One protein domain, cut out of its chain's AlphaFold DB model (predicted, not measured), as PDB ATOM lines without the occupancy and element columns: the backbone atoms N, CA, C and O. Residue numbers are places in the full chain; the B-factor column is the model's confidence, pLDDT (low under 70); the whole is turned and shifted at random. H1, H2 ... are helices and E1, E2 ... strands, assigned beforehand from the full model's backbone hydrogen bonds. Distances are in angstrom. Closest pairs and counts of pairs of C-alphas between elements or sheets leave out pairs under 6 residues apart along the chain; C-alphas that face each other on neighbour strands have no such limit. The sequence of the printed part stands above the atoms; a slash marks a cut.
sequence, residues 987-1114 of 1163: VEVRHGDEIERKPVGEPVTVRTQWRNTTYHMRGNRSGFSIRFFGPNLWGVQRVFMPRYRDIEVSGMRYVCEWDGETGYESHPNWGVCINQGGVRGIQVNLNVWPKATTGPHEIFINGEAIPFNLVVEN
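This is residues 987 to 1114 of the 1163 residues of an uncharacterized protein of Henriciella sp. JN25 (UniProt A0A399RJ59). Two strongly twisted sheets face each other as a sandwich: five antiparallel strands in the order E2, E1, E4, E6, E5, and a mixed sheet E3, E8, E7. The short helix H1 packs near one end of E5 and E6. The printed part has 128 residues, with one named helix and eight named strands in the order E1, E2, E3, E4, E5, H1, E6, E7, E8; the class is mostly strand, strands holding 60 of the 66 residues in named elements. It is compact, with a radius of gyration of the C-alphas of 15.0 A, and spans 47 by 31 by 27 A.

In the larger sheet, E2, residues 994 to 999, forms a hairpin with E1, residues 987 to 991, with N 989 and O 996 2.9 A apart. E4, residues 1024 to 1029, is antiparallel to E1, N 988 to O 1027 being 2.8 A, and to E6, residues 1079 to 1088, N 1026 to O 1084 being 3.0 A. E6 is antiparallel to E5, residues 1047 to 1056, N 1053 to O 1083 being 2.9 A. E5 bends by 58 degrees at residue 1050. H1, residues 1070 to 1075, is on this sheet at a height of 5.1 A; its closest C-alpha pair with E5 is Cys 1073 and Cys 1056, 4.5 A. Every O i to N i+4 pair of H1 is within hydrogen-bond range. In the other sheet, E8, residues 1104 to 1113, is parallel to E3, residues 1004 to 1009, N 1006 to O 1109 being 2.7 A, and forms a hairpin with E7, residues 1095 to 1101, N 1097 to O 1108 being 2.8 A. Between the sheets, the closest C-alphas of E1 and E3 are Val 989 and Val 1004, 6.8 A. E6 and E8 are apart.

E1 begins at C-alpha 987 (5.340, 48.220, 8.409), and E8 ends at C-alpha 1113 (-0.567, 53.477, -12.053). E8 measures 28.3 A, E6 27.0 A and E5 25.7 A.

The printed part has no cut. The C-alphas farthest apart are Thr 1014 and Gly 1077, 47.4 A. The links E3 to E4, E4 to E5 and E5 to H1 are long. Mean pLDDT of the printed part is 80.0; residues 1011 to 1021 and 1059 to 1064 are among those under 70.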
ATOM      1  N   VAL A 987       5.260  48.584   9.824       93.25
ATOM      2  CA  VAL A 987       5.340  48.220   8.409       93.25
ATOM      3  C   VAL A 987       5.936  49.400   7.641       93.25
ATOM      4  O   VAL A 987       5.531  50.541   7.848       93.25
ATOM      5  N   GLU A 988       6.901  49.140   6.764       92.19
ATOM      6  CA  GLU A 988       7.578  50.137   5.928       92.19
ATOM      7  C   GLU A 988       7.543  49.734   4.452       92.19
ATOM      8  O   GLU A 988       7.830  48.588   4.095       92.19
ATOM      9  N   VAL A 989       7.279  50.713   3.590       89.75
ATOM     10  CA  VAL A 989       7.433  50.626   2.134       89.75
ATOM     11  C   VAL A 989       8.330  51.773   1.675       89.75
ATOM     12  O   VAL A 989       8.323  52.853   2.264       89.75
ATOM     13  N   ARG A 990       9.131  51.530   0.634       83.81
ATOM     14  CA  ARG A 990      10.005  52.542   0.028       83.81
ATOM     15  C   ARG A 990       9.636  52.776  -1.432       83.81
ATOM     16  O   ARG A 990       9.531  51.804  -2.180       83.81
ATOM     17  N   HIS A 991       9.518  54.044  -1.818       79.75
ATOM     18  CA  HIS A 991       9.239  54.515  -3.178       79.75
ATOM     19  C   HIS A 991      10.364  55.447  -3.629       79.75
ATOM     20  O   HIS A 991      10.336  56.640  -3.351       79.75
ATOM     21  N   GLY A 992      11.399  54.909  -4.280       76.50
ATOM     22  CA  GLY A 992      12.610  55.695  -4.543       76.50
ATOM     23  C   GLY A 992      13.244  56.168  -3.229       76.50
ATOM     24  O   GLY A 992      13.632  55.329  -2.413       76.50
ATOM     25  N   ASP A 993      13.300  57.485  -3.023       73.31
ATOM     26  CA  ASP A 993      13.817  58.118  -1.798       73.31
ATOM     27  C   ASP A 993      12.744  58.320  -0.706       73.31
ATOM     28  O   ASP A 993      13.077  58.598   0.447       73.31
ATOM     29  N   GLU A 994      11.457  58.147  -1.028       79.25
ATOM     30  CA  GLU A 994      10.360  58.288  -0.066       79.25
ATOM     31  C   GLU A 994      10.177  57.017   0.773       79.25
ATOM     32  O   GLU A 994      10.176  55.892   0.262       79.25
ATOM     33  N   ILE A 995       9.982  57.190   2.083       82.94
ATOM     34  CA  ILE A 995       9.753  56.097   3.034       82.94
ATOM     35  C   ILE A 995       8.403  56.317   3.716       82.94
ATOM     36  O   ILE A 995       8.233  57.270   4.473       82.94
ATOM     37  N   GLU A 996       7.465  55.397   3.501       89.75
ATOM     38  CA  GLU A 996       6.209  55.343   4.249       89.75
ATOM     39  C   GLU A 996       6.334  54.271   5.330       89.75
ATOM     40  O   GLU A 996       6.485  53.087   5.022       89.75
ATOM     41  N   ARG A 997       6.270  54.674   6.603       89.88
ATOM     42  CA  ARG A 997       6.297  53.760   7.747       89.88
ATOM     43  C   ARG A 997       5.092  53.996   8.648       89.88
ATOM     44  O   ARG A 997       4.849  55.126   9.062       89.88
ATOM     45  N   LYS A 998       4.366  52.926   8.966       91.44
ATOM     46  CA  LYS A 998       3.127  52.954   9.754       91.44
ATOM     47  C   LYS A 998       3.103  51.858  10.823       91.44
ATOM     48  O   LYS A 998       3.771  50.836  10.650       91.44
ATOM     49  N   PRO A 999       2.362  52.047  11.928       90.94
ATOM     50  CA  PRO A 999       2.113  50.980  12.890       90.94
ATOM     51  C   PRO A 999       1.315  49.833  12.250       90.94
ATOM     52  O   PRO A 999       0.555  50.037  11.301       90.94
ATOM     53  N   VAL A1000       1.474  48.619  12.780       87.19
ATOM     54  CA  VAL A1000       0.705  47.448  12.333       87.19
ATOM     55  C   VAL A1000      -0.807  47.715  12.453       87.19
ATOM     56  O   VAL A1000      -1.281  48.230  13.466       87.19
ATOM     57  N   GLY A1001      -1.563  47.403  11.395       81.69
ATOM     58  CA  GLY A1001      -3.008  47.652  11.291       81.69
ATOM     59  C   GLY A1001      -3.394  48.867  10.437       81.69
ATOM     60  O   GLY A1001      -4.490  48.873   9.877       81.69
ATOM     61  N   GLU A1002      -2.503  49.847  10.256       88.31
ATOM     62  CA  GLU A1002      -2.704  50.926   9.282       88.31
ATOM     63  C   GLU A1002      -2.074  50.557   7.928       88.31
ATOM     64  O   GLU A1002      -0.876  50.267   7.870       88.31
ATOM     65  N   PRO A1003      -2.833  50.583   6.816       89.44
ATOM     66  CA  PRO A1003      -2.299  50.176   5.528       89.44
ATOM     67  C   PRO A1003      -1.277  51.190   5.001       89.44
ATOM     68  O   PRO A1003      -1.562  52.384   4.849       89.44
ATOM     69  N   VAL A1004      -0.089  50.683   4.681       91.44
ATOM     70  CA  VAL A1004       0.913  51.357   3.840       91.44
ATOM     71  C   VAL A1004       0.496  51.294   2.371       91.44
ATOM     72  O   VAL A1004      -0.208  50.366   1.968       91.44
ATOM     73  N   THR A1005       0.929  52.253   1.556       90.56
ATOM     74  CA  THR A1005       0.625  52.286   0.122       90.56
ATOM     75  C   THR A1005       1.806  51.769  -0.680       90.56
ATOM     76  O   THR A1005       2.941  52.208  -0.514       90.56
ATOM     77  N   VAL A1006       1.541  50.848  -1.596       86.12
ATOM     78  CA  VAL A1006       2.518  50.295  -2.525       86.12
ATOM     79  C   VAL A1006       2.139  50.691  -3.948       86.12
ATOM     80  O   VAL A1006       1.028  50.398  -4.380       86.12
ATOM     81  N   ARG A1007       3.052  51.319  -4.696       84.69
ATOM     82  CA  ARG A1007       2.822  51.756  -6.077       84.69
ATOM     83  C   ARG A1007       3.536  50.849  -7.074       84.69
ATOM     84  O   ARG A1007       4.662  50.412  -6.845       84.69
ATOM     85  N   THR A1008       2.882  50.560  -8.190       80.94
ATOM     86  CA  THR A1008       3.455  49.847  -9.337       80.94
ATOM     87  C   THR A1008       2.835  50.377 -10.629       80.94
ATOM     88  O   THR A1008       1.770  50.979 -10.584       80.94
ATOM     89  N   GLN A1009       3.462  50.158 -11.784       75.25
ATOM     90  CA  GLN A1009       3.019  50.733 -13.061       75.25
ATOM     91  C   GLN A1009       2.513  49.654 -14.029       75.25
ATOM     92  O   GLN A1009       3.163  48.622 -14.217       75.25
ATOM     93  N   TRP A1010       1.371  49.906 -14.674       70.19
ATOM     94  CA  TRP A1010       0.861  49.114 -15.795       70.19
ATOM     95  C   TRP A1010       1.650  49.420 -17.080       70.19
ATOM     96  O   TRP A1010       1.953  50.583 -17.353       70.19
ATOM     97  N   ARG A1011       2.011  48.383 -17.854       60.72
ATOM     98  CA  ARG A1011       2.865  48.513 -19.052       60.72
ATOM     99  C   ARG A1011       2.103  48.411 -20.382       60.72
ATOM    100  O   ARG A1011       2.177  49.362 -21.148       60.72
ATOM    101  N   ASN A1012       1.425  47.298 -20.683       59.34
ATOM    102  CA  ASN A1012       0.629  47.080 -21.912       59.34
ATOM    103  C   ASN A1012      -0.182  45.756 -21.852       59.34
ATOM    104  O   ASN A1012      -0.094  45.015 -20.869       59.34
ATOM    105  N   THR A1013      -0.971  45.473 -22.902       51.38
ATOM    106  CA  THR A1013      -1.929  44.348 -23.026       51.38
ATOM    107  C   THR A1013      -1.313  43.001 -23.432       51.38
ATOM    108  O   THR A1013      -1.770  41.964 -22.968       51.38
ATOM    109  N   THR A1014      -0.244  42.982 -24.230       49.56
ATOM    110  CA  THR A1014       0.320  41.769 -24.868       49.56
ATOM    111  C   THR A1014       1.198  40.884 -23.971       49.56
ATOM    112  O   THR A1014       1.871  39.970 -24.448       49.56
ATOM    113  N   TYR A1015       1.253  41.144 -22.664       55.59
ATOM    114  CA  TYR A1015       2.286  40.571 -21.802       55.59
ATOM    115  C   TYR A1015       1.702  39.782 -20.625       55.59
ATOM    116  O   TYR A1015       1.416  40.319 -19.553       55.59
ATOM    117  N   HIS A1016       1.598  38.467 -20.821       52.69
ATOM    118  CA  HIS A1016       0.920  37.530 -19.917       52.69
ATOM    119  C   HIS A1016       1.822  36.856 -18.860       52.69
ATOM    120  O   HIS A1016       1.333  36.055 -18.073       52.69
ATOM    121  N   MET A1017       3.127  37.160 -18.798       52.78
ATOM    122  CA  MET A1017       4.080  36.401 -17.968       52.78
ATOM    123  C   MET A1017       4.448  37.055 -16.619       52.78
ATOM    124  O   MET A1017       4.454  38.279 -16.457       52.78
ATOM    125  N   ARG A1018       4.812  36.196 -15.652       54.47
ATOM    126  CA  ARG A1018       5.337  36.488 -14.300       54.47
ATOM    127  C   ARG A1018       6.324  37.671 -14.251       54.47
ATOM    128  O   ARG A1018       7.358  37.640 -14.911       54.47
ATOM    129  N   GLY A1019       6.071  38.648 -13.372       56.03
ATOM    130  CA  GLY A1019       7.028  39.720 -13.044       56.03
ATOM    131  C   GLY A1019       7.059  40.912 -14.010       56.03
ATOM    132  O   GLY A1019       8.042  41.647 -14.028       56.03
ATOM    133  N   ASN A1020       6.004  41.124 -14.803       59.69
ATOM    134  CA  ASN A1020       5.951  42.194 -15.809       59.69
ATOM    135  C   ASN A1020       5.547  43.590 -15.272       59.69
ATOM    136  O   ASN A1020       5.360  44.545 -16.026       59.69
ATOM    137  N   ARG A1021       5.423  43.727 -13.955       67.00
ATOM    138  CA  ARG A1021       5.319  45.008 -13.251       67.00
ATOM    139  C   ARG A1021       6.476  45.099 -12.267       67.00
ATOM    140  O   ARG A1021       6.982  44.065 -11.827       67.00
ATOM    141  N   SER A1022       6.893  46.314 -11.913       71.69
ATOM    142  CA  SER A1022       7.930  46.498 -10.896       71.69
ATOM    143  C   SER A1022       7.494  45.787  -9.617       71.69
ATOM    144  O   SER A1022       6.467  46.134  -9.026       71.69
ATOM    145  N   GLY A1023       8.245  44.749  -9.239       77.19
ATOM    146  CA  GLY A1023       8.090  44.111  -7.944       77.19
ATOM    147  C   GLY A1023       8.384  45.122  -6.843       77.19
ATOM    148  O   GLY A1023       9.109  46.096  -7.050       77.19
ATOM    149  N   PHE A1024       7.823  44.887  -5.670       86.19
ATOM    150  CA  PHE A1024       8.003  45.767  -4.528       86.19
ATOM    151  C   PHE A1024       8.394  44.960  -3.301       86.19
ATOM    152  O   PHE A1024       8.259  43.735  -3.265       86.19
ATOM    153  N   SER A1025       8.903  45.646  -2.285       88.88
ATOM    154  CA  SER A1025       9.231  45.022  -1.012       88.88
ATOM    155  C   SER A1025       8.531  45.732   0.127       88.88
ATOM    156  O   SER A1025       8.607  46.957   0.214       88.88
ATOM    157  N   ILE A1026       7.917  44.959   1.017       92.00
ATOM    158  CA  ILE A1026       7.388  45.458   2.286       92.00
ATOM    159  C   ILE A1026       8.333  44.993   3.394       92.00
ATOM    160  O   ILE A1026       8.720  43.821   3.442       92.00
ATOM    161  N   ARG A1027       8.736  45.914   4.266       92.31
ATOM    162  CA  ARG A1027       9.539  45.627   5.455       92.31
ATOM    163  C   ARG A1027       8.644  45.619   6.684       92.31
ATOM    164  O   ARG A1027       7.830  46.513   6.863       92.31
ATOM    165  N   PHE A1028       8.824  44.621   7.532       93.38
ATOM    166  CA  PHE A1028       8.088  44.434   8.775       93.38
ATOM    167  C   PHE A1028       9.086  44.477   9.922       93.38
ATOM    168  O   PHE A1028      10.070  43.734   9.903       93.38
ATOM    169  N   PHE A1029       8.848  45.335  10.907       92.00
ATOM    170  CA  PHE A1029       9.726  45.517  12.058       92.00
ATOM    171  C   PHE A1029       9.031  45.101  13.346       92.00
ATOM    172  O   PHE A1029       7.829  45.301  13.523       92.00
ATOM    173  N   GLY A1030       9.813  44.558  14.271       90.75
ATOM    174  CA  GLY A1030       9.317  44.098  15.556       90.75
ATOM    175  C   GLY A1030      10.276  43.117  16.229       90.75
ATOM    176  O   GLY A1030      11.284  42.713  15.641       90.75
ATOM    177  N   PRO A1031      10.010  42.763  17.492       89.88
ATOM    178  CA  PRO A1031      10.910  41.926  18.266       89.88
ATOM    179  C   PRO A1031      10.923  40.480  17.754       89.88
ATOM    180  O   PRO A1031       9.903  39.921  17.349       89.88
ATOM    181  N   ASN A1032      12.090  39.844  17.868       90.81
ATOM    182  CA  ASN A1032      12.302  38.411  17.647       90.81
ATOM    183  C   ASN A1032      11.952  37.879  16.243       90.81
ATOM    184  O   ASN A1032      11.648  36.697  16.091       90.81
ATOM    185  N   LEU A1033      12.037  38.720  15.208       91.31
ATOM    186  CA  LEU A1033      11.799  38.338  13.805       91.31
ATOM    187  C   LEU A1033      12.970  37.562  13.155       91.31
ATOM    188  O   LEU A1033      13.057  37.450  11.933       91.31
ATOM    189  N   TRP A1034      13.882  37.009  13.960       90.56
ATOM    190  CA  TRP A1034      14.946  36.095  13.528       90.56
ATOM    191  C   TRP A1034      14.413  34.660  13.364       90.56
ATOM    192  O   TRP A1034      13.252  34.387  13.660       90.56
ATOM    193  N   GLY A1035      15.224  33.722  12.866       89.50
ATOM    194  CA  GLY A1035      14.841  32.305  12.823       89.50
ATOM    195  C   GLY A1035      13.638  31.998  11.920       89.50
ATOM    196  O   GLY A1035      13.576  32.464  10.785       89.50
ATOM    197  N   VAL A1036      12.696  31.176  12.384       88.75
ATOM    198  CA  VAL A1036      11.575  30.674  11.571       88.75
ATOM    199  C   VAL A1036      10.471  31.726  11.441       88.75
ATOM    200  O   VAL A1036       9.829  32.070  12.427       88.75
ATOM    201  N   GLN A1037      10.211  32.179  10.211       89.19
ATOM    202  CA  GLN A1037       9.141  33.128   9.875       89.19
ATOM    203  C   GLN A1037       8.272  32.556   8.748       89.19
ATOM    204  O   GLN A1037       8.790  31.992   7.781       89.19
ATOM    205  N   ARG A1038       6.949  32.680   8.870       86.00
ATOM    206  CA  ARG A1038       5.970  32.154   7.904       86.00
ATOM    207  C   ARG A1038       5.325  33.315   7.161       86.00
ATOM    208  O   ARG A1038       4.733  34.176   7.798       86.00
ATOM    209  N   VAL A1039       5.414  33.324   5.835       86.75
ATOM    210  CA  VAL A1039       4.865  34.391   4.982       86.75
ATOM    211  C   VAL A1039       3.880  33.784   3.992       86.75
ATOM    212  O   VAL A1039       4.211  32.806   3.320       86.75
ATOM    213  N   PHE A1040       2.682  34.355   3.892       84.62
ATOM    214  CA  PHE A1040       1.642  33.896   2.976       84.62
ATOM    215  C   PHE A1040       0.899  35.065   2.315       84.62
ATOM    216  O   PHE A1040       0.607  36.065   2.965       84.62
ATOM    217  N   MET A1041       0.585  34.914   1.025       84.62
ATOM    218  CA  MET A1041      -0.188  35.863   0.218       84.62
ATOM    219  C   MET A1041      -1.259  35.087  -0.570       84.62
ATOM    220  O   MET A1041      -0.895  34.117  -1.243       84.62
ATOM    221  N   PRO A1042      -2.549  35.466  -0.506       76.50
ATOM    222  CA  PRO A1042      -3.603  34.826  -1.299       76.50
ATOM    223  C   PRO A1042      -3.447  35.065  -2.814       76.50
ATOM    224  O   PRO A1042      -2.997  36.134  -3.231       76.50
ATOM    225  N   ARG A1043      -3.864  34.099  -3.651       70.44
ATOM    226  CA  ARG A1043      -3.692  34.145  -5.117       70.44
ATOM    227  C   ARG A1043      -4.689  35.065  -5.826       70.44
ATOM    228  O   ARG A1043      -4.295  35.704  -6.795       70.44
ATOM    229  N   TYR A1044      -5.928  35.198  -5.349       67.81
ATOM    230  CA  TYR A1044      -6.987  36.024  -5.968       67.81
ATOM    231  C   TYR A1044      -6.654  37.521  -6.087       67.81
ATOM    232  O   TYR A1044      -7.404  38.290  -6.682       67.81
ATOM    233  N   ARG A1045      -5.539  37.945  -5.495       65.19
ATOM    234  CA  ARG A1045      -5.011  39.304  -5.566       65.19
ATOM    235  C   ARG A1045      -3.882  39.481  -6.581       65.19
ATOM    236  O   ARG A1045      -3.353  40.582  -6.692       65.19
ATOM    237  N   ASP A1046      -3.494  38.424  -7.299       75.19
ATOM    238  CA  ASP A1046      -2.493  38.485  -8.370       75.19
ATOM    239  C   ASP A1046      -1.134  39.069  -7.898       75.19
ATOM    240  O   ASP A1046      -0.413  39.733  -8.642       75.19
ATOM    241  N   ILE A1047      -0.750  38.804  -6.643       80.88
ATOM    242  CA  ILE A1047       0.561  39.140  -6.066       80.88
ATOM    243  C   ILE A1047       1.212  37.872  -5.497       80.88
ATOM    244  O   ILE A1047       0.625  37.171  -4.679       80.88
ATOM    245  N   GLU A1048       2.456  37.597  -5.891       82.44
ATOM    246  CA  GLU A1048       3.232  36.425  -5.464       82.44
ATOM    247  C   GLU A1048       4.372  36.831  -4.517       82.44
ATOM    248  O   GLU A1048       5.165  37.716  -4.831       82.44
ATOM    249  N   VAL A1049       4.544  36.113  -3.402       83.94
ATOM    250  CA  VAL A1049       5.738  36.235  -2.544       83.94
ATOM    251  C   VAL A1049       6.958  35.692  -3.285       83.94
ATOM    252  O   VAL A1049       7.109  34.485  -3.460       83.94
ATOM    253  N   SER A1050       7.875  36.560  -3.704       80.12
ATOM    254  CA  SER A1050       9.067  36.181  -4.468       80.12
ATOM    255  C   SER A1050      10.267  35.852  -3.582       80.12
ATOM    256  O   SER A1050      11.098  35.027  -3.963       80.12
ATOM    257  N   GLY A1051      10.327  36.369  -2.354       83.25
ATOM    258  CA  GLY A1051      11.345  35.987  -1.374       83.25
ATOM    259  C   GLY A1051      11.221  36.714  -0.041       83.25
ATOM    260  O   GLY A1051      10.453  37.661   0.089       83.25
ATOM    261  N   MET A1052      12.010  36.274   0.937       88.44
ATOM    262  CA  MET A1052      12.110  36.884   2.261       88.44
ATOM    263  C   MET A1052      13.584  37.076   2.624       88.44
ATOM    264  O   MET A1052      14.419  36.223   2.315       88.44
ATOM    265  N   ARG A1053      13.903  38.199   3.264       90.19
ATOM    266  CA  ARG A1053      15.220  38.521   3.826       90.19
ATOM    267  C   ARG A1053      15.053  39.073   5.239       90.19
ATOM    268  O   ARG A1053      13.992  39.591   5.564       90.19
ATOM    269  N   TYR A1054      16.091  39.002   6.055       90.00
ATOM    270  CA  TYR A1054      16.142  39.605   7.386       90.00
ATOM    271  C   TYR A1054      16.781  40.983   7.304       90.00
ATOM    272  O   TYR A1054      17.731  41.174   6.552       90.00
ATOM    273  N   VAL A1055      16.251  41.939   8.054       89.31
ATOM    274  CA  VAL A1055      16.735  43.318   8.122       89.31
ATOM    275  C   VAL A1055      17.644  43.437   9.345       89.31
ATOM    276  O   VAL A1055      17.181  43.239  10.471       89.31
ATOM    277  N   CYS A1056      18.931  43.708   9.118       87.19
ATOM    278  CA  CYS A1056      19.956  43.700  10.162       87.19
ATOM    279  C   CYS A1056      20.072  45.055  10.889       87.19
ATOM    280  O   CYS A1056      19.725  46.107  10.344       87.19
ATOM    281  N   GLU A1057      20.567  45.032  12.124       78.25
ATOM    282  CA  GLU A1057      20.714  46.189  13.016       78.25
ATOM    283  C   GLU A1057      22.076  46.899  12.850       78.25
ATOM    284  O   GLU A1057      22.859  47.001  13.784       78.25
ATOM    285  N   TRP A1058      22.396  47.399  11.648       70.56
ATOM    286  CA  TRP A1058      23.690  48.063  11.410       70.56
ATOM    287  C   TRP A1058      23.721  49.550  11.845       70.56
ATOM    288  O   TRP A1058      22.794  50.313  11.579       70.56
ATOM    289  N   ASP A1059      24.827  49.942  12.486       52.12
ATOM    290  CA  ASP A1059      25.101  51.190  13.226       52.12
ATOM    291  C   ASP A1059      25.696  52.333  12.352       52.12
ATOM    292  O   ASP A1059      26.713  52.935  12.696       52.12
ATOM    293  N   GLY A1060      25.117  52.621  11.175       47.19
ATOM    294  CA  GLY A1060      25.643  53.641  10.244       47.19
ATOM    295  C   GLY A1060      24.584  54.402   9.431       47.19
ATOM    296  O   GLY A1060      23.627  53.819   8.931       47.19
ATOM    297  N   GLU A1061      24.788  55.716   9.279       46.66
ATOM    298  CA  GLU A1061      23.864  56.794   8.853       46.66
ATOM    299  C   GLU A1061      23.113  56.674   7.496       46.66
ATOM    300  O   GLU A1061      22.521  57.660   7.064       46.66
ATOM    301  N   THR A1062      23.062  55.530   6.795       47.47
ATOM    302  CA  THR A1062      22.443  55.465   5.437       47.47
ATOM    303  C   THR A1062      21.514  54.279   5.116       47.47
ATOM    304  O   THR A1062      21.016  54.190   3.995       47.47
ATOM    305  N   GLY A1063      21.129  53.439   6.085       57.53
ATOM    306  CA  GLY A1063      19.961  52.549   5.947       57.53
ATOM    307  C   GLY A1063      20.225  51.056   6.154       57.53
ATOM    308  O   GLY A1063      21.354  50.586   6.131       57.53
ATOM    309  N   TYR A1064      19.149  50.303   6.400       65.75
ATOM    310  CA  TYR A1064      19.229  48.881   6.744       65.75
ATOM    311  C   TYR A1064      19.701  48.002   5.579       65.75
ATOM    312  O   TYR A1064      19.081  48.009   4.508       65.75
ATOM    313  N   GLU A1065      20.706  47.157   5.825       71.94
ATOM    314  CA  GLU A1065      21.037  46.032   4.948       71.94
ATOM    315  C   GLU A1065      20.077  44.854   5.186       71.94
ATOM    316  O   GLU A1065      19.652  44.578   6.311       71.94
ATOM    317  N   SER A1066      19.708  44.158   4.101       82.19
ATOM    318  CA  SER A1066      18.870  42.955   4.167       82.19
ATOM    319  C   SER A1066      19.654  41.717   3.740       82.19
ATOM    320  O   SER A1066      20.274  41.706   2.674       82.19
ATOM    321  N   HIS A1067      19.591  40.652   4.536       83.38
ATOM    322  CA  HIS A1067      20.377  39.439   4.339       83.38
ATOM    323  C   HIS A1067      19.489  38.178   4.337       83.38
ATOM    324  O   HIS A1067      18.554  38.086   5.129       83.38
ATOM    325  N   PRO A1068      19.728  37.173   3.472       82.44
ATOM    326  CA  PRO A1068      18.922  35.943   3.445       82.44
ATOM    327  C   PRO A1068      19.123  35.043   4.676       82.44
ATOM    328  O   PRO A1068      18.269  34.217   4.976       82.44
ATOM    329  N   ASN A1069      20.244  35.194   5.383       83.50
ATOM    330  CA  ASN A1069      20.563  34.450   6.601       83.50
ATOM    331  C   ASN A1069      20.545  35.395   7.810       83.50
ATOM    332  O   ASN A1069      21.382  36.297   7.876       83.50
ATOM    333  N   TRP A1070      19.627  35.163   8.753       85.81
ATOM    334  CA  TRP A1070      19.472  35.956   9.979       85.81
ATOM    335  C   TRP A1070      20.704  35.919  10.885       85.81
ATOM    336  O   TRP A1070      20.946  36.873  11.616       85.81
ATOM    337  N   GLY A1071      21.518  34.867  10.793       80.12
ATOM    338  CA  GLY A1071      22.776  34.748  11.516       80.12
ATOM    339  C   GLY A1071      23.765  35.877  11.266       80.12
ATOM    340  O   GLY A1071      24.437  36.346  12.177       80.12
ATOM    341  N   VAL A1072      23.805  36.364  10.023       82.12
ATOM    342  CA  VAL A1072      24.640  37.516   9.660       82.12
ATOM    343  C   VAL A1072      24.158  38.774  10.374       82.12
ATOM    344  O   VAL A1072      24.981  39.546  10.849       82.12
ATOM    345  N   CYS A1073      22.843  38.939  10.527       83.06
ATOM    346  CA  CYS A1073      22.288  40.070  11.258       83.06
ATOM    347  C   CYS A1073      22.615  40.020  12.754       83.06
ATOM    348  O   CYS A1073      22.845  41.068  13.341       83.06
ATOM    349  N   ILE A1074      22.692  38.832  13.370       81.50
ATOM    350  CA  ILE A1074      23.120  38.697  14.776       81.50
ATOM    351  C   ILE A1074      24.545  39.237  14.965       81.50
ATOM    352  O   ILE A1074      24.793  39.984  15.908       81.50
ATOM    353  N   ASN A1075      25.446  38.966  14.015       75.75
ATOM    354  CA  ASN A1075      26.815  39.505  14.015       75.75
ATOM    355  C   ASN A1075      26.872  41.016  13.733       75.75
ATOM    356  O   ASN A1075      27.890  41.657  13.982       75.75
ATOM    357  N   GLN A1076      25.784  41.577  13.211       76.06
ATOM    358  CA  GLN A1076      25.603  42.989  12.891       76.06
ATOM    359  C   GLN A1076      24.609  43.652  13.856       76.06
ATOM    360  O   GLN A1076      23.798  44.455  13.425       76.06
ATOM    361  N   GLY A1077      24.621  43.288  15.142       76.69
ATOM    362  CA  GLY A1077      23.830  43.963  16.181       76.69
ATOM    363  C   GLY A1077      22.435  43.387  16.448       76.69
ATOM    364  O   GLY A1077      21.862  43.690  17.490       76.69
ATOM    365  N   GLY A1078      21.907  42.517  15.580       83.88
ATOM    366  CA  GLY A1078      20.596  41.884  15.748       83.88
ATOM    367  C   GLY A1078      19.724  41.892  14.489       83.88
ATOM    368  O   GLY A1078      20.040  42.509  13.471       83.88
ATOM    369  N   VAL A1079      18.594  41.177  14.549       88.44
ATOM    370  CA  VAL A1079      17.536  41.244  13.526       88.44
ATOM    371  C   VAL A1079      16.473  42.232  13.982       88.44
ATOM    372  O   VAL A1079      15.766  41.976  14.956       88.44
ATOM    373  N   ARG A1080      16.309  43.315  13.223       88.75
ATOM    374  CA  ARG A1080      15.307  44.353  13.486       88.75
ATOM    375  C   ARG A1080      13.957  44.058  12.824       88.75
ATOM    376  O   ARG A1080      12.922  44.569  13.253       88.75
ATOM    377  N   GLY A1081      13.967  43.271  11.751       92.00
ATOM    378  CA  GLY A1081      12.780  43.003  10.950       92.00
ATOM    379  C   GLY A1081      12.993  41.988   9.834       92.00
ATOM    380  O   GLY A1081      14.060  41.389   9.709       92.00
ATOM    381  N   ILE A1082      11.982  41.834   8.985       92.94
ATOM    382  CA  ILE A1082      12.045  41.060   7.742       92.94
ATOM    383  C   ILE A1082      11.603  41.915   6.554       92.94
ATOM    384  O   ILE A1082      10.748  42.783   6.678       92.94
ATOM    385  N   GLN A1083      12.176  41.658   5.385       92.12
ATOM    386  CA  GLN A1083      11.772  42.225   4.105       92.12
ATOM    387  C   GLN A1083      11.151  41.118   3.260       92.12
ATOM    388  O   GLN A1083      11.821  40.128   2.951       92.12
ATOM    389  N   VAL A1084       9.898  41.295   2.853       91.06
ATOM    390  CA  VAL A1084       9.218  40.404   1.915       91.06
ATOM    391  C   VAL A1084       9.200  41.060   0.545       91.06
ATOM    392  O   VAL A1084       8.684  42.163   0.388       91.06
ATOM    393  N   ASN A1085       9.763  40.373  -0.445       88.19
ATOM    394  CA  ASN A1085       9.730  40.790  -1.840       88.19
ATOM    395  C   ASN A1085       8.514  40.159  -2.525       88.19
ATOM    396  O   ASN A1085       8.242  38.969  -2.339       88.19
ATOM    397  N   LEU A1086       7.804  40.955  -3.318       86.81
ATOM    398  CA  LEU A1086       6.530  40.609  -3.938       86.81
ATOM    399  C   LEU A1086       6.596  40.891  -5.445       86.81
ATOM    400  O   LEU A1086       7.054  41.951  -5.874       86.81
ATOM    401  N   ASN A1087       6.141  39.931  -6.245       83.12
ATOM    402  CA  ASN A1087       5.938  40.080  -7.683       83.12
ATOM    403  C   ASN A1087       4.467  40.404  -7.943       83.12
ATOM    404  O   ASN A1087       3.590  39.712  -7.427       83.12
ATOM    405  N   VAL A1088       4.199  41.399  -8.784       80.00
ATOM    406  CA  VAL A1088       2.833  41.772  -9.172       80.00
ATOM    407  C   VAL A1088       2.517  41.182 -10.540       80.00
ATOM    408  O   VAL A1088       3.263  41.392 -11.500       80.00
ATOM    409  N   TRP A1089       1.424  40.433 -10.630       75.12
ATOM    410  CA  TRP A1089       0.966  39.813 -11.867       75.12
ATOM    411  C   TRP A1089       0.103  40.776 -12.694       75.12
ATOM    412  O   TRP A1089      -0.462  41.728 -12.149       75.12
ATOM    413  N   PRO A1090      -0.027  40.550 -14.018       68.31
ATOM    414  CA  PRO A1090      -0.710  41.480 -14.922       68.31
ATOM    415  C   PRO A1090      -2.161  41.793 -14.546       68.31
ATOM    416  O   PRO A1090      -2.640  42.884 -14.852       68.31
ATOM    417  N   LYS A1091      -2.843  40.865 -13.866       67.62
ATOM    418  CA  LYS A1091      -4.253  40.986 -13.484       67.62
ATOM    419  C   LYS A1091      -4.484  41.749 -12.171       67.62
ATOM    420  O   LYS A1091      -5.597  42.237 -11.983       67.62
ATOM    421  N   ALA A1092      -3.445  41.981 -11.356       72.94
ATOM    422  CA  ALA A1092      -3.559  42.678 -10.071       72.94
ATOM    423  C   ALA A1092      -4.172  44.074 -10.213       72.94
ATOM    424  O   ALA A1092      -3.807  44.835 -11.119       72.94
ATOM    425  N   THR A1093      -5.081  44.402  -9.298       70.75
ATOM    426  CA  THR A1093      -5.904  45.616  -9.319       70.75
ATOM    427  C   THR A1093      -5.493  46.590  -8.231       70.75
ATOM    428  O   THR A1093      -5.094  46.174  -7.143       70.75
ATOM    429  N   THR A1094      -5.683  47.884  -8.475       81.88
ATOM    430  CA  THR A1094      -5.650  48.880  -7.399       81.88
ATOM    431  C   THR A1094      -6.666  48.523  -6.308       81.88
ATOM    432  O   THR A1094      -7.794  48.132  -6.605       81.88
ATOM    433  N   GLY A1095      -6.276  48.634  -5.036       81.81
ATOM    434  CA  GLY A1095      -7.176  48.406  -3.906       81.81
ATOM    435  C   GLY A1095      -6.518  47.798  -2.664       81.81
ATOM    436  O   GLY A1095      -5.294  47.634  -2.611       81.81
ATOM    437  N   PRO A1096      -7.331  47.452  -1.649       83.44
ATOM    438  CA  PRO A1096      -6.849  46.896  -0.391       83.44
ATOM    439  C   PRO A1096      -6.393  45.443  -0.550       83.44
ATOM    440  O   PRO A1096      -7.047  44.624  -1.203       83.44
ATOM    441  N   HIS A1097      -5.273  45.132   0.088       86.25
ATOM    442  CA  HIS A1097      -4.596  43.845   0.082       86.25
ATOM    443  C   HIS A1097      -4.165  43.462   1.496       86.25
ATOM    444  O   HIS A1097      -4.027  44.316   2.369       86.25
ATOM    445  N   GLU A1098      -3.928  42.171   1.713       88.00
ATOM    446  CA  GLU A1098      -3.475  41.639   2.996       88.00
ATOM    447  C   GLU A1098      -2.363  40.622   2.766       88.00
ATOM    448  O   GLU A1098      -2.474  39.751   1.901       88.00
ATOM    449  N   ILE A1099      -1.302  40.722   3.563       88.81
ATOM    450  CA  ILE A1099      -0.228  39.734   3.639       88.81
ATOM    451  C   ILE A1099      -0.204  39.131   5.038       88.81
ATOM    452  O   ILE A1099      -0.356  39.836   6.030       88.81
ATOM    453  N   PHE A1100      -0.004  37.819   5.122       88.81
ATOM    454  CA  PHE A1100      -0.003  37.100   6.385       88.81
ATOM    455  C   PHE A1100       1.426  36.802   6.820       88.81
ATOM    456  O   PHE A1100       2.148  36.091   6.115       88.81
ATOM    457  N   ILE A1101       1.816  37.289   7.996       88.69
ATOM    458  CA  ILE A1101       3.106  36.971   8.616       88.69
ATOM    459  C   ILE A1101       2.856  36.248   9.936       88.69
ATOM    460  O   ILE A1101       2.165  36.751  10.812       88.69
ATOM    461  N   ASN A1102       3.373  35.028  10.074       86.44
ATOM    462  CA  ASN A1102       3.147  34.144  11.225       86.44
ATOM    463  C   ASN A1102       1.664  33.933  11.591       86.44
ATOM    464  O   ASN A1102       1.348  33.585  12.726       86.44
ATOM    465  N   GLY A1103       0.764  34.085  10.614       81.56
ATOM    466  CA  GLY A1103      -0.684  33.964  10.792       81.56
ATOM    467  C   GLY A1103      -1.406  35.275  11.124       81.56
ATOM    468  O   GLY A1103      -2.631  35.274  11.169       81.56
ATOM    469  N   GLU A1104      -0.684  36.381  11.316       86.94
ATOM    470  CA  GLU A1104      -1.246  37.724  11.491       86.94
ATOM    471  C   GLU A1104      -1.476  38.387  10.125       86.94
ATOM    472  O   GLU A1104      -0.560  38.422   9.302       86.94
ATOM    473  N   ALA A1105      -2.693  38.885   9.875       88.50
ATOM    474  CA  ALA A1105      -3.051  39.597   8.649       88.50
ATOM    475  C   ALA A1105      -2.606  41.062   8.733       88.50
ATOM    476  O   ALA A1105      -2.997  41.781   9.651       88.50
ATOM    477  N   ILE A1106      -1.813  41.508   7.763       90.81
ATOM    478  CA  ILE A1106      -1.273  42.865   7.712       90.81
ATOM    479  C   ILE A1106      -1.796  43.555   6.449       90.81
ATOM    480  O   ILE A1106      -1.466  43.108   5.343       90.81
ATOM    481  N   PRO A1107      -2.607  44.622   6.578       91.00
ATOM    482  CA  PRO A1107      -3.195  45.293   5.430       91.00
ATOM    483  C   PRO A1107      -2.185  46.211   4.728       91.00
ATOM    484  O   PRO A1107      -1.332  46.834   5.361       91.00
ATOM    485  N   PHE A1108      -2.315  46.344   3.412       91.00
ATOM    486  CA  PHE A1108      -1.640  47.356   2.598       91.00
ATOM    487  C   PHE A1108      -2.503  47.714   1.384       91.00
ATOM    488  O   PHE A1108      -3.352  46.934   0.961       91.00
ATOM    489  N   ASN A1109      -2.296  48.888   0.799       89.62
ATOM    490  CA  ASN A1109      -2.978  49.308  -0.421       89.62
ATOM    491  C   ASN A1109      -2.044  49.133  -1.614       89.62
ATOM    492  O   ASN A1109      -0.924  49.631  -1.590       89.62
ATOM    493  N   LEU A1110      -2.503  48.459  -2.667       86.38
ATOM    494  CA  LEU A1110      -1.823  48.461  -3.959       86.38
ATOM    495  C   LEU A1110      -2.401  49.589  -4.812       86.38
ATOM    496  O   LEU A1110      -3.617  49.689  -4.951       86.38
ATOM    497  N   VAL A1111      -1.538  50.385  -5.428       83.81
ATOM    498  CA  VAL A1111      -1.883  51.365  -6.456       83.81
ATOM    499  C   VAL A1111      -1.189  50.953  -7.743       83.81
ATOM    500  O   VAL A1111       0.039  50.868  -7.798       83.81
ATOM    501  N   VAL A1112      -1.983  50.669  -8.772       76.94
ATOM    502  CA  VAL A1112      -1.503  50.346 -10.114       76.94
ATOM    503  C   VAL A1112      -1.673  51.585 -10.981       76.94
ATOM    504  O   VAL A1112      -2.764  51.920 -11.430       76.94
ATOM    505  N   GLU A1113      -0.579  52.287 -11.219       73.25
ATOM    506  CA  GLU A1113      -0.567  53.477 -12.053       73.25
ATOM    507  C   GLU A1113      -0.819  53.100 -13.521       73.25
ATOM    508  O   GLU A1113      -0.204  52.167 -14.044       73.25
ATOM    509  N   ASN A1114      -1.684  53.859 -14.204       67.19
ATOM    510  CA  ASN A1114      -2.124  53.631 -15.593       67.19
ATOM    511  C   ASN A1114      -2.983  52.371 -15.811       67.19
ATOM    512  O   ASN A1114      -2.936  51.773 -16.883       67.19
TER     513      ASN A1114